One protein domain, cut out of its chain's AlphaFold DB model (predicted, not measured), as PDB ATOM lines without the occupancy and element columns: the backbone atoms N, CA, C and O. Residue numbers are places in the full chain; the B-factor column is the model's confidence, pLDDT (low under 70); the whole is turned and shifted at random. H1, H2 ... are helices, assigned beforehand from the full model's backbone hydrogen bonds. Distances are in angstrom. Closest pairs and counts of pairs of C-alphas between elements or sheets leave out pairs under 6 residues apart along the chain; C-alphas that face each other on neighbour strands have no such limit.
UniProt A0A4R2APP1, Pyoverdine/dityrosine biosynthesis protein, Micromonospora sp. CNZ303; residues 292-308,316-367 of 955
ATOM      1  N   GLU A 292      -5.708  40.218 -41.257       92.75
ATOM      2  CA  GLU A 292      -4.266  40.444 -41.155       92.75
ATOM      3  C   GLU A 292      -3.930  41.910 -40.843       92.75
ATOM      4  O   GLU A 292      -3.016  42.180 -40.062       92.75
ATOM      5  N   ARG A 293      -4.716  42.855 -41.375       92.50
ATOM      6  CA  ARG A 293      -4.614  44.284 -41.038       92.50
ATOM      7  C   ARG A 293      -4.886  44.533 -39.562       92.50
ATOM      8  O   ARG A 293      -4.070  45.183 -38.914       92.50
ATOM      9  N   ALA A 294      -5.978  43.986 -39.029       93.50
ATOM     10  CA  ALA A 294      -6.332  44.109 -37.617       93.50
ATOM     11  C   ALA A 294      -5.241  43.521 -36.711       93.50
ATOM     12  O   ALA A 294      -4.775  44.190 -35.791       93.50
ATOM     13  N   VAL A 295      -4.773  42.305 -37.013       93.88
ATOM     14  CA  VAL A 295      -3.712  41.634 -36.244       93.88
ATOM     15  C   VAL A 295      -2.413  42.442 -36.256       93.88
ATOM     16  O   VAL A 295      -1.807  42.643 -35.206       93.88
ATOM     17  N   ARG A 296      -1.973  42.934 -37.421       91.88
ATOM     18  CA  ARG A 296      -0.750  43.747 -37.516       91.88
ATOM     19  C   ARG A 296      -0.893  45.077 -36.775       91.88
ATOM     20  O   ARG A 296       0.004  45.434 -36.019       91.88
ATOM     21  N   ALA A 297      -2.024  45.765 -36.932       92.75
ATOM     22  CA  ALA A 297      -2.290  47.030 -36.246       92.75
ATOM     23  C   ALA A 297      -2.273  46.878 -34.718       92.75
ATOM     24  O   ALA A 297      -1.696  47.710 -34.027       92.75
ATOM     25  N   LEU A 298      -2.847  45.791 -34.192       92.62
ATOM     26  CA  LEU A 298      -2.825  45.494 -32.759       92.62
ATOM     27  C   LEU A 298      -1.424  45.144 -32.241       92.62
ATOM     28  O   LEU A 298      -1.064  45.578 -31.152       92.62
ATOM     29  N   ARG A 299      -0.621  44.389 -33.005       90.69
ATOM     30  CA  ARG A 299       0.771  44.060 -32.629       90.69
ATOM     31  C   ARG A 299       1.675  45.289 -32.574       90.69
ATOM     32  O   ARG A 299       2.632  45.313 -31.807       90.69
ATOM     33  N   GLU A 300       1.400  46.278 -33.417       88.81
ATOM     34  CA  GLU A 300       2.193  47.506 -33.524       88.81
ATOM     35  C   GLU A 300       1.766  48.596 -32.535       88.81
ATOM     36  O   GLU A 300       2.499  49.571 -32.369       88.81
ATOM     37  N   LEU A 301       0.615  48.425 -31.878       87.75
ATOM     38  CA  LEU A 301       0.060  49.369 -30.918       87.75
ATOM     39  C   LEU A 301       1.009  49.543 -29.724       87.75
ATOM     40  O   LEU A 301       1.314  48.581 -29.013       87.75
ATOM     41  N   ARG A 302       1.468  50.773 -29.475       78.12
ATOM     42  CA  ARG A 302       2.378  51.066 -28.362       78.12
ATOM     43  C   ARG A 302       1.609  51.616 -27.171       78.12
ATOM     44  O   ARG A 302       1.478  52.821 -26.991       78.12
ATOM     45  N   LEU A 303       1.142  50.710 -26.318       74.25
ATOM     46  CA  LEU A 303       0.438  51.086 -25.094       74.25
ATOM     47  C   LEU A 303       1.414  51.679 -24.053       74.25
ATOM     48  O   LEU A 303       2.471  51.082 -23.806       74.25
ATOM     49  N   PRO A 304       1.088  52.824 -23.417       62.62
ATOM     50  CA  PRO A 304       1.846  53.336 -22.278       62.62
ATOM     51  C   PRO A 304       1.867  52.302 -21.145       62.62
ATOM     52  O   PRO A 304       0.848  51.673 -20.862       62.62
ATOM     53  N   ALA A 305       3.017  52.125 -20.485       56.12
ATOM     54  CA  ALA A 305       3.127  51.197 -19.361       56.12
ATOM     55  C   ALA A 305       2.127  51.570 -18.251       56.12
ATOM     56  O   ALA A 305       2.019  52.741 -17.878       56.12
ATOM     57  N   ALA A 306       1.422  50.571 -17.707       53.72
ATOM     58  CA  ALA A 306       0.592  50.754 -16.520       53.72
ATOM     59  C   ALA A 306       1.429  51.418 -15.412       53.72
ATOM     60  O   ALA A 306       2.598  51.063 -15.210       53.72
ATOM     61  N   ARG A 307       0.858  52.413 -14.715       48.06
ATOM     62  CA  ARG A 307       1.547  53.141 -13.634       48.06
ATOM     63  C   ARG A 307       2.118  52.130 -12.626       48.06
ATOM     64  O   ARG A 307       1.358  51.480 -11.922       48.06
ATOM     65  N   GLY A 308       3.448  51.996 -12.587       53.97
ATOM     66  CA  GLY A 308       4.171  51.071 -11.699       53.97
ATOM     67  C   GLY A 308       5.038  50.010 -12.393       53.97
ATOM     68  O   GLY A 308       5.889  49.420 -11.735       53.97
ATOM     69  N   LEU A 316       0.755  43.454 -27.471       80.62
ATOM     70  CA  LEU A 316      -0.439  42.616 -27.546       80.62
ATOM     71  C   LEU A 316      -0.126  41.376 -28.393       80.62
ATOM     72  O   LEU A 316       0.572  41.485 -29.404       80.62
ATOM     73  N   ASP A 317      -0.682  40.218 -28.024       83.75
ATOM     74  CA  ASP A 317      -0.688  39.023 -28.874       83.75
ATOM     75  C   ASP A 317      -2.107  38.739 -29.392       83.75
ATOM     76  O   ASP A 317      -2.884  38.038 -28.734       83.75
ATOM     77  N   PRO A 318      -2.464  39.244 -30.590       83.38
ATOM     78  CA  PRO A 318      -3.810  39.095 -31.124       83.38
ATOM     79  C   PRO A 318      -4.225  37.659 -31.426       83.38
ATOM     80  O   PRO A 318      -5.408  37.416 -31.638       83.38
ATOM     81  N   VAL A 319      -3.284  36.708 -31.453       80.12
ATOM     82  CA  VAL A 319      -3.592  35.283 -31.661       80.12
ATOM     83  C   VAL A 319      -4.351  34.705 -30.465       80.12
ATOM     84  O   VAL A 319      -5.097  33.741 -30.612       80.12
ATOM     85  N   THR A 320      -4.197  35.312 -29.287       81.06
ATOM     86  CA  THR A 320      -4.879  34.892 -28.056       81.06
ATOM     87  C   THR A 320      -6.287  35.470 -27.909       81.06
ATOM     88  O   THR A 320      -7.037  35.039 -27.033       81.06
ATOM     89  N   PHE A 321      -6.665  36.436 -28.751       88.56
ATOM     90  CA  PHE A 321      -7.945  37.127 -28.645       88.56
ATOM     91  C   PHE A 321      -9.086  36.294 -29.224       88.56
ATOM     92  O   PHE A 321      -8.973  35.694 -30.291       88.56
ATOM     93  N   ALA A 322     -10.220  36.303 -28.526       83.75
ATOM     94  CA  ALA A 322     -11.442  35.655 -28.984       83.75
ATOM     95  C   ALA A 322     -12.051  36.386 -30.190       83.75
ATOM     96  O   ALA A 322     -12.683  35.758 -31.037       83.75
ATOM     97  N   VAL A 323     -11.865  37.711 -30.263       90.56
ATOM     98  CA  VAL A 323     -12.328  38.561 -31.369       90.56
ATOM     99  C   VAL A 323     -11.369  39.705 -31.668       90.56
ATOM    100  O   VAL A 323     -10.642  40.165 -30.787       90.56
ATOM    101  N   LEU A 324     -11.436  40.210 -32.898       94.56
ATOM    102  CA  LEU A 324     -10.701  41.367 -33.398       94.56
ATOM    103  C   LEU A 324     -11.606  42.613 -33.499       94.56
ATOM    104  O   LEU A 324     -12.817  42.478 -33.684       94.56
ATOM    105  N   PRO A 325     -11.052  43.832 -33.394       93.31
ATOM    106  CA  PRO A 325     -11.804  45.066 -33.604       93.31
ATOM    107  C   PRO A 325     -12.016  45.354 -35.098       93.31
ATOM    108  O   PRO A 325     -11.135  45.072 -35.918       93.31
ATOM    109  N   SER A 326     -13.158  45.956 -35.447       89.75
ATOM    110  CA  SER A 326     -13.330  46.681 -36.715       89.75
ATOM    111  C   SER A 326     -12.846  48.132 -36.565       89.75
ATOM    112  O   SER A 326     -12.301  48.517 -35.527       89.75
ATOM    113  N   ASP A 327     -13.006  48.946 -37.605       87.75
ATOM    114  CA  ASP A 327     -12.578  50.345 -37.604       87.75
ATOM    115  C   ASP A 327     -13.595  51.304 -36.964       87.75
ATOM    116  O   ASP A 327     -13.310  52.494 -36.835       87.75
ATOM    117  N   SER A 328     -14.749  50.826 -36.496       88.25
ATOM    118  CA  SER A 328     -15.716  51.676 -35.804       88.25
ATOM    119  C   SER A 328     -15.382  51.832 -34.315       88.25
ATOM    120  O   SER A 328     -14.832  50.942 -33.654       88.25
ATOM    121  N   ARG A 329     -15.751  52.983 -33.744       90.06
ATOM    122  CA  ARG A 329     -15.526  53.245 -32.318       90.06
ATOM    123  C   ARG A 329     -16.329  52.300 -31.404       90.06
ATOM    124  O   ARG A 329     -15.732  51.756 -30.474       90.06
ATOM    125  N   PRO A 330     -17.633  52.053 -31.644       89.75
ATOM    126  CA  PRO A 330     -18.403  51.124 -30.817       89.75
ATOM    127  C   PRO A 330     -17.848  49.692 -30.834       89.75
ATOM    128  O   PRO A 330     -17.853  49.024 -29.795       89.75
ATOM    129  N   ALA A 331     -17.342  49.229 -31.982       89.88
ATOM    130  CA  ALA A 331     -16.697  47.926 -32.094       89.88
ATOM    131  C   ALA A 331     -15.396  47.866 -31.286       89.88
ATOM    132  O   ALA A 331     -15.211  46.926 -30.515       89.88
ATOM    133  N   TRP A 332     -14.540  48.890 -31.375       93.44
ATOM    134  CA  TRP A 332     -13.315  48.982 -30.571       93.44
ATOM    135  C   TRP A 332     -13.585  48.871 -29.067       93.44
ATOM    136  O   TRP A 332     -12.988  48.038 -28.382       93.44
ATOM    137  N   ASP A 333     -14.530  49.660 -28.553       92.62
ATOM    138  CA  ASP A 333     -14.850  49.654 -27.123       92.62
ATOM    139  C   ASP A 333     -15.353  48.270 -26.666       92.62
ATOM    140  O   ASP A 333     -15.131  47.853 -25.527       92.62
ATOM    141  N   ARG A 334     -16.017  47.517 -27.553       91.12
ATOM    142  CA  ARG A 334     -16.431  46.134 -27.276       91.12
ATOM    143  C   ARG A 334     -15.309  45.131 -27.404       91.12
ATOM    144  O   ARG A 334     -15.300  44.180 -26.634       91.12
ATOM    145  N   PHE A 335     -14.391  45.316 -28.342       94.00
ATOM    146  CA  PHE A 335     -13.208  44.476 -28.474       94.00
ATOM    147  C   PHE A 335     -12.405  44.476 -27.168       94.00
ATOM    148  O   PHE A 335     -12.039  43.403 -26.684       94.00
ATOM    149  N   VAL A 336     -12.230  45.657 -26.566       92.62
ATOM    150  CA  VAL A 336     -11.571  45.823 -25.264       92.62
ATOM    151  C   VAL A 336     -12.296  45.014 -24.185       92.62
ATOM    152  O   VAL A 336     -11.675  44.175 -23.535       92.62
ATOM    153  N   ARG A 337     -13.618  45.187 -24.050       91.44
ATOM    154  CA  ARG A 337     -14.420  44.474 -23.037       91.44
ATOM    155  C   ARG A 337     -14.476  42.961 -23.259       91.44
ATOM    156  O   ARG A 337     -14.349  42.189 -22.318       91.44
ATOM    157  N   ARG A 338     -14.680  42.511 -24.499       90.00
ATOM    158  CA  ARG A 338     -14.914  41.093 -24.834       90.00
ATOM    159  C   ARG A 338     -13.666  40.237 -24.661       90.00
ATOM    160  O   ARG A 338     -13.779  39.066 -24.318       90.00
ATOM    161  N   ASN A 339     -12.494  40.825 -24.870       90.94
ATOM    162  CA  ASN A 339     -11.223  40.175 -24.578       90.94
ATOM    163  C   ASN A 339     -10.748  40.425 -23.133       90.94
ATOM    164  O   ASN A 339      -9.643  40.015 -22.789       90.94
ATOM    165  N   GLY A 340     -11.552  41.093 -22.290       89.81
ATOM    166  CA  GLY A 340     -11.221  41.394 -20.893       89.81
ATOM    167  C   GLY A 340      -9.990  42.288 -20.725       89.81
ATOM    168  O   GLY A 340      -9.301  42.197 -19.711       89.81
ATOM    169  N   LEU A 341      -9.668  43.113 -21.727       88.38
ATOM    170  CA  LEU A 341      -8.439  43.911 -21.759       88.38
ATOM    171  C   LEU A 341      -8.478  45.092 -20.784       88.38
ATOM    172  O   LEU A 341      -7.445  45.489 -20.256       88.38
ATOM    173  N   ASP A 342      -9.662  45.634 -20.522       88.00
ATOM    174  CA  ASP A 342      -9.904  46.642 -19.488       88.00
ATOM    175  C   ASP A 342      -9.634  46.108 -18.074       88.00
ATOM    176  O   ASP A 342      -9.092  46.829 -17.237       88.00
ATOM    177  N   VAL A 343      -9.959  44.835 -17.830       87.31
ATOM    178  CA  VAL A 343      -9.691  44.149 -16.557       87.31
ATOM    179  C   VAL A 343      -8.237  43.686 -16.459       87.31
ATOM    180  O   VAL A 343      -7.616  43.837 -15.410       87.31
ATOM    181  N   ALA A 344      -7.683  43.124 -17.536       83.75
ATOM    182  CA  ALA A 344      -6.319  42.599 -17.559       83.75
ATOM    183  C   ALA A 344      -5.248  43.704 -17.522       83.75
ATOM    184  O   ALA A 344      -4.149  43.472 -17.022       83.75
ATOM    185  N   LEU A 345      -5.557  44.896 -18.048       82.88
ATOM    186  CA  LEU A 345      -4.637  46.035 -18.134       82.88
ATOM    187  C   LEU A 345      -5.261  47.304 -17.529       82.88
ATOM    188  O   LEU A 345      -5.544  48.271 -18.250       82.88
ATOM    189  N   PRO A 346      -5.459  47.332 -16.197       77.56
ATOM    190  CA  PRO A 346      -6.026  48.490 -15.524       77.56
ATOM    191  C   PRO A 346      -5.063  49.684 -15.637       77.56
ATOM    192  O   PRO A 346      -3.905  49.614 -15.227       77.56
ATOM    193  N   GLY A 347      -5.539  50.795 -16.208       78.81
ATOM    194  CA  GLY A 347      -4.771  52.040 -16.362       78.81
ATOM    195  C   GLY A 347      -4.285  52.361 -17.780       78.81
ATOM    196  O   GLY A 347      -3.688  53.419 -17.975       78.81
ATOM    197  N   VAL A 348      -4.553  51.501 -18.768       84.12
ATOM    198  CA  VAL A 348      -4.353  51.828 -20.189       84.12
ATOM    199  C   VAL A 348      -5.471  52.755 -20.683       84.12
ATOM    200  O   VAL A 348      -6.653  52.467 -20.493       84.12
ATOM    201  N   ASP A 349      -5.111  53.850 -21.362       87.75
ATOM    202  CA  ASP A 349      -6.072  54.704 -22.071       87.75
ATOM    203  C   ASP A 349      -6.489  54.065 -23.406       87.75
ATOM    204  O   ASP A 349      -5.948  54.347 -24.479       87.75
ATOM    205  N   TRP A 350      -7.489  53.189 -23.335       88.75
ATOM    206  CA  TRP A 350      -8.069  52.547 -24.513       88.75
ATOM    207  C   TRP A 350      -8.775  53.528 -25.455       88.75
ATOM    208  O   TRP A 350      -8.922  53.228 -26.642       88.75
ATOM    209  N   ALA A 351      -9.195  54.702 -24.970       89.06
ATOM    210  CA  ALA A 351      -9.817  55.713 -25.813       89.06
ATOM    211  C   ALA A 351      -8.785  56.434 -26.688       89.06
ATOM    212  O   ALA A 351      -9.070  56.664 -27.867       89.06
ATOM    213  N   GLY A 352      -7.605  56.728 -26.134       88.19
ATOM    214  CA  GLY A 352      -6.445  57.273 -26.843       88.19
ATOM    215  C   GLY A 352      -5.724  56.259 -27.739       88.19
ATOM    216  O   GLY A 352      -5.143  56.647 -28.753       88.19
ATOM    217  N   ALA A 353      -5.819  54.960 -27.436       90.19
ATOM    218  CA  ALA A 353      -5.256  53.893 -28.267       90.19
ATOM    219  C   ALA A 353      -6.010  53.683 -29.598       90.19
ATOM    220  O   ALA A 353      -5.416  53.279 -30.598       90.19
ATOM    221  N   TYR A 354      -7.312  53.988 -29.647       93.50
ATOM    222  CA  TYR A 354      -8.136  53.780 -30.843       93.50
ATOM    223  C   TYR A 354      -7.635  54.545 -32.091       93.50
ATOM    224  O   TYR A 354      -7.470  53.917 -33.139       93.50
ATOM    225  N   PRO A 355      -7.314  55.856 -32.032       92.94
ATOM    226  CA  PRO A 355      -6.704  56.565 -33.163       92.94
ATOM    227  C   PRO A 355      -5.373  55.973 -33.655       92.94
ATOM    228  O   PRO A 355      -5.079  56.038 -34.852       92.94
ATOM    229  N   GLU A 356      -4.557  55.408 -32.759       91.38
ATOM    230  CA  GLU A 356      -3.298  54.748 -33.122       91.38
ATOM    231  C   GLU A 356      -3.562  53.419 -33.834       91.38
ATOM    232  O   GLU A 356      -3.002  53.181 -34.909       91.38
ATOM    233  N   PHE A 357      -4.493  52.615 -33.309       92.94
ATOM    234  CA  PHE A 357      -4.985  51.417 -33.984       92.94
ATOM    235  C   PHE A 357      -5.502  51.749 -35.386       92.94
ATOM    236  O   PHE A 357      -5.047  51.143 -36.352       92.94
ATOM    237  N   LEU A 358      -6.377  52.750 -35.533       92.25
ATOM    238  CA  LEU A 358      -6.903  53.165 -36.838       92.25
ATOM    239  C   LEU A 358      -5.796  53.567 -37.811       92.25
ATOM    240  O   LEU A 358      -5.844  53.230 -38.998       92.25
ATOM    241  N   ARG A 359      -4.774  54.273 -37.319       91.56
ATOM    242  CA  ARG A 359      -3.616  54.634 -38.134       91.56
ATOM    243  C   ARG A 359      -2.890  53.383 -38.630       91.56
ATOM    244  O   ARG A 359      -2.629  53.311 -39.825       91.56
ATOM    245  N   GLY A 360      -2.605  52.412 -37.761       90.81
ATOM    246  CA  GLY A 360      -1.948  51.150 -38.134       90.81
ATOM    247  C   GLY A 360      -2.824  50.212 -38.977       90.81
ATOM    248  O   GLY A 360      -2.314  49.454 -39.805       90.81
ATOM    249  N   PHE A 361      -4.144  50.287 -38.812       91.38
ATOM    250  CA  PHE A 361      -5.129  49.498 -39.549       91.38
ATOM    251  C   PHE A 361      -5.207  49.904 -41.025       91.38
ATOM    252  O   PHE A 361      -5.409  49.054 -41.896       91.38
ATOM    253  N   TYR A 362      -5.016  51.195 -41.314       89.00
ATOM    254  CA  TYR A 362      -5.044  51.744 -42.671       89.00
ATOM    255  C   TYR A 362      -3.664  52.031 -43.272       89.00
ATOM    256  O   TYR A 362      -3.550  52.070 -44.498       89.00
ATOM    257  N   ARG A 363      -2.630  52.277 -42.456       89.88
ATOM    258  CA  ARG A 363      -1.288  52.647 -42.928       89.88
ATOM    259  C   ARG A 363      -0.222  51.626 -42.521       89.88
ATOM    260  O   ARG A 363      -0.279  51.108 -41.408       89.88
ATOM    261  N   PRO A 364       0.803  51.420 -43.367       92.69
ATOM    262  CA  PRO A 364       0.918  51.883 -44.757       92.69
ATOM    263  C   PRO A 364      -0.176  51.275 -45.664       92.69
ATOM    264  O   PRO A 364      -0.669  50.182 -45.387       92.69
ATOM    265  N   TRP A 365      -0.616  52.011 -46.695       91.69
ATOM    266  CA  TRP A 365      -1.807  51.661 -47.498       91.69
ATOM    267  C   TRP A 365      -1.659  50.338 -48.257       91.69
ATOM    268  O   TRP A 365      -2.647  49.668 -48.550       91.69
ATOM    269  N   GLU A 366      -0.421  49.916 -48.500       92.38
ATOM    270  CA  GLU A 366      -0.032  48.616 -49.041       92.38
ATOM    271  C   GLU A 366      -0.674  47.455 -48.273       92.38
ATOM    272  O   GLU A 366      -0.938  46.410 -48.867       92.38
ATOM    273  N   ARG A 367      -0.967  47.634 -46.976       91.38
ATOM    274  CA  ARG A 367      -1.623  46.622 -46.135       91.38
ATOM    275  C   ARG A 367      -3.030  46.272 -46.601       91.38
ATOM    276  O   ARG A 367      -3.489  45.179 -46.306       91.38
TER     277      ARG A 367
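This is residues 292 to 308 and 316 to 367 of the 955 residues of the protein "Pyoverdine/dityrosine biosynthesis protein" of Micromonospora sp. CNZ303 (UniProt A0A4R2APP1). The longest helix, H4, has H2 packed steeply on its first part and H1 on its last part, while H1 and H2 stay apart from each other. Little H3 lies between H2 and H4 along the chain. The printed part has 69 residues, 36 of them in the named helices H1, H2, H3, H4, in that order along the chain, with no named strand; its class is all helix, and it is compact, with a radius of gyration of the C-alphas of 11.5 A and spans of 37 by 23 by 22 A.

Find C-alpha 350 at (-8.069, 52.547, -24.513); from there H4 runs 18.4 A to residue 362. H1, residues 292 to 300, starts at (-4.266, 40.444, -41.155) and covers 12.2 A. H2 is residues 329 to 338, 14.3 A; H3 is residues 341 to 344, 4.9 A.

Residues 357 to 362 of H4 touch H1, closest at the C-alphas of Ala 297 and Gly 360, 4.5 A, at a steep tilt of 51 degrees, opposite ways. Residues 350 to 354 touch H2, closest at the C-alphas of Trp 332 and Tyr 354, 7.1 A; the tilt of 68 degrees is only just steep. H3 is close to H2 but not clearly touching, C-alphas 336 and 342 being 6.1 A apart. In H1 and H2 every O i to N i+4 pair is within hydrogen-bond range, in H4 7 of 9; H3 is too short for one.

Residues 309 to 315 are cut out, leaving 18.5 A between C-alphas 308 and 316. Look at residues 304 to 308 for pLDDT under 70.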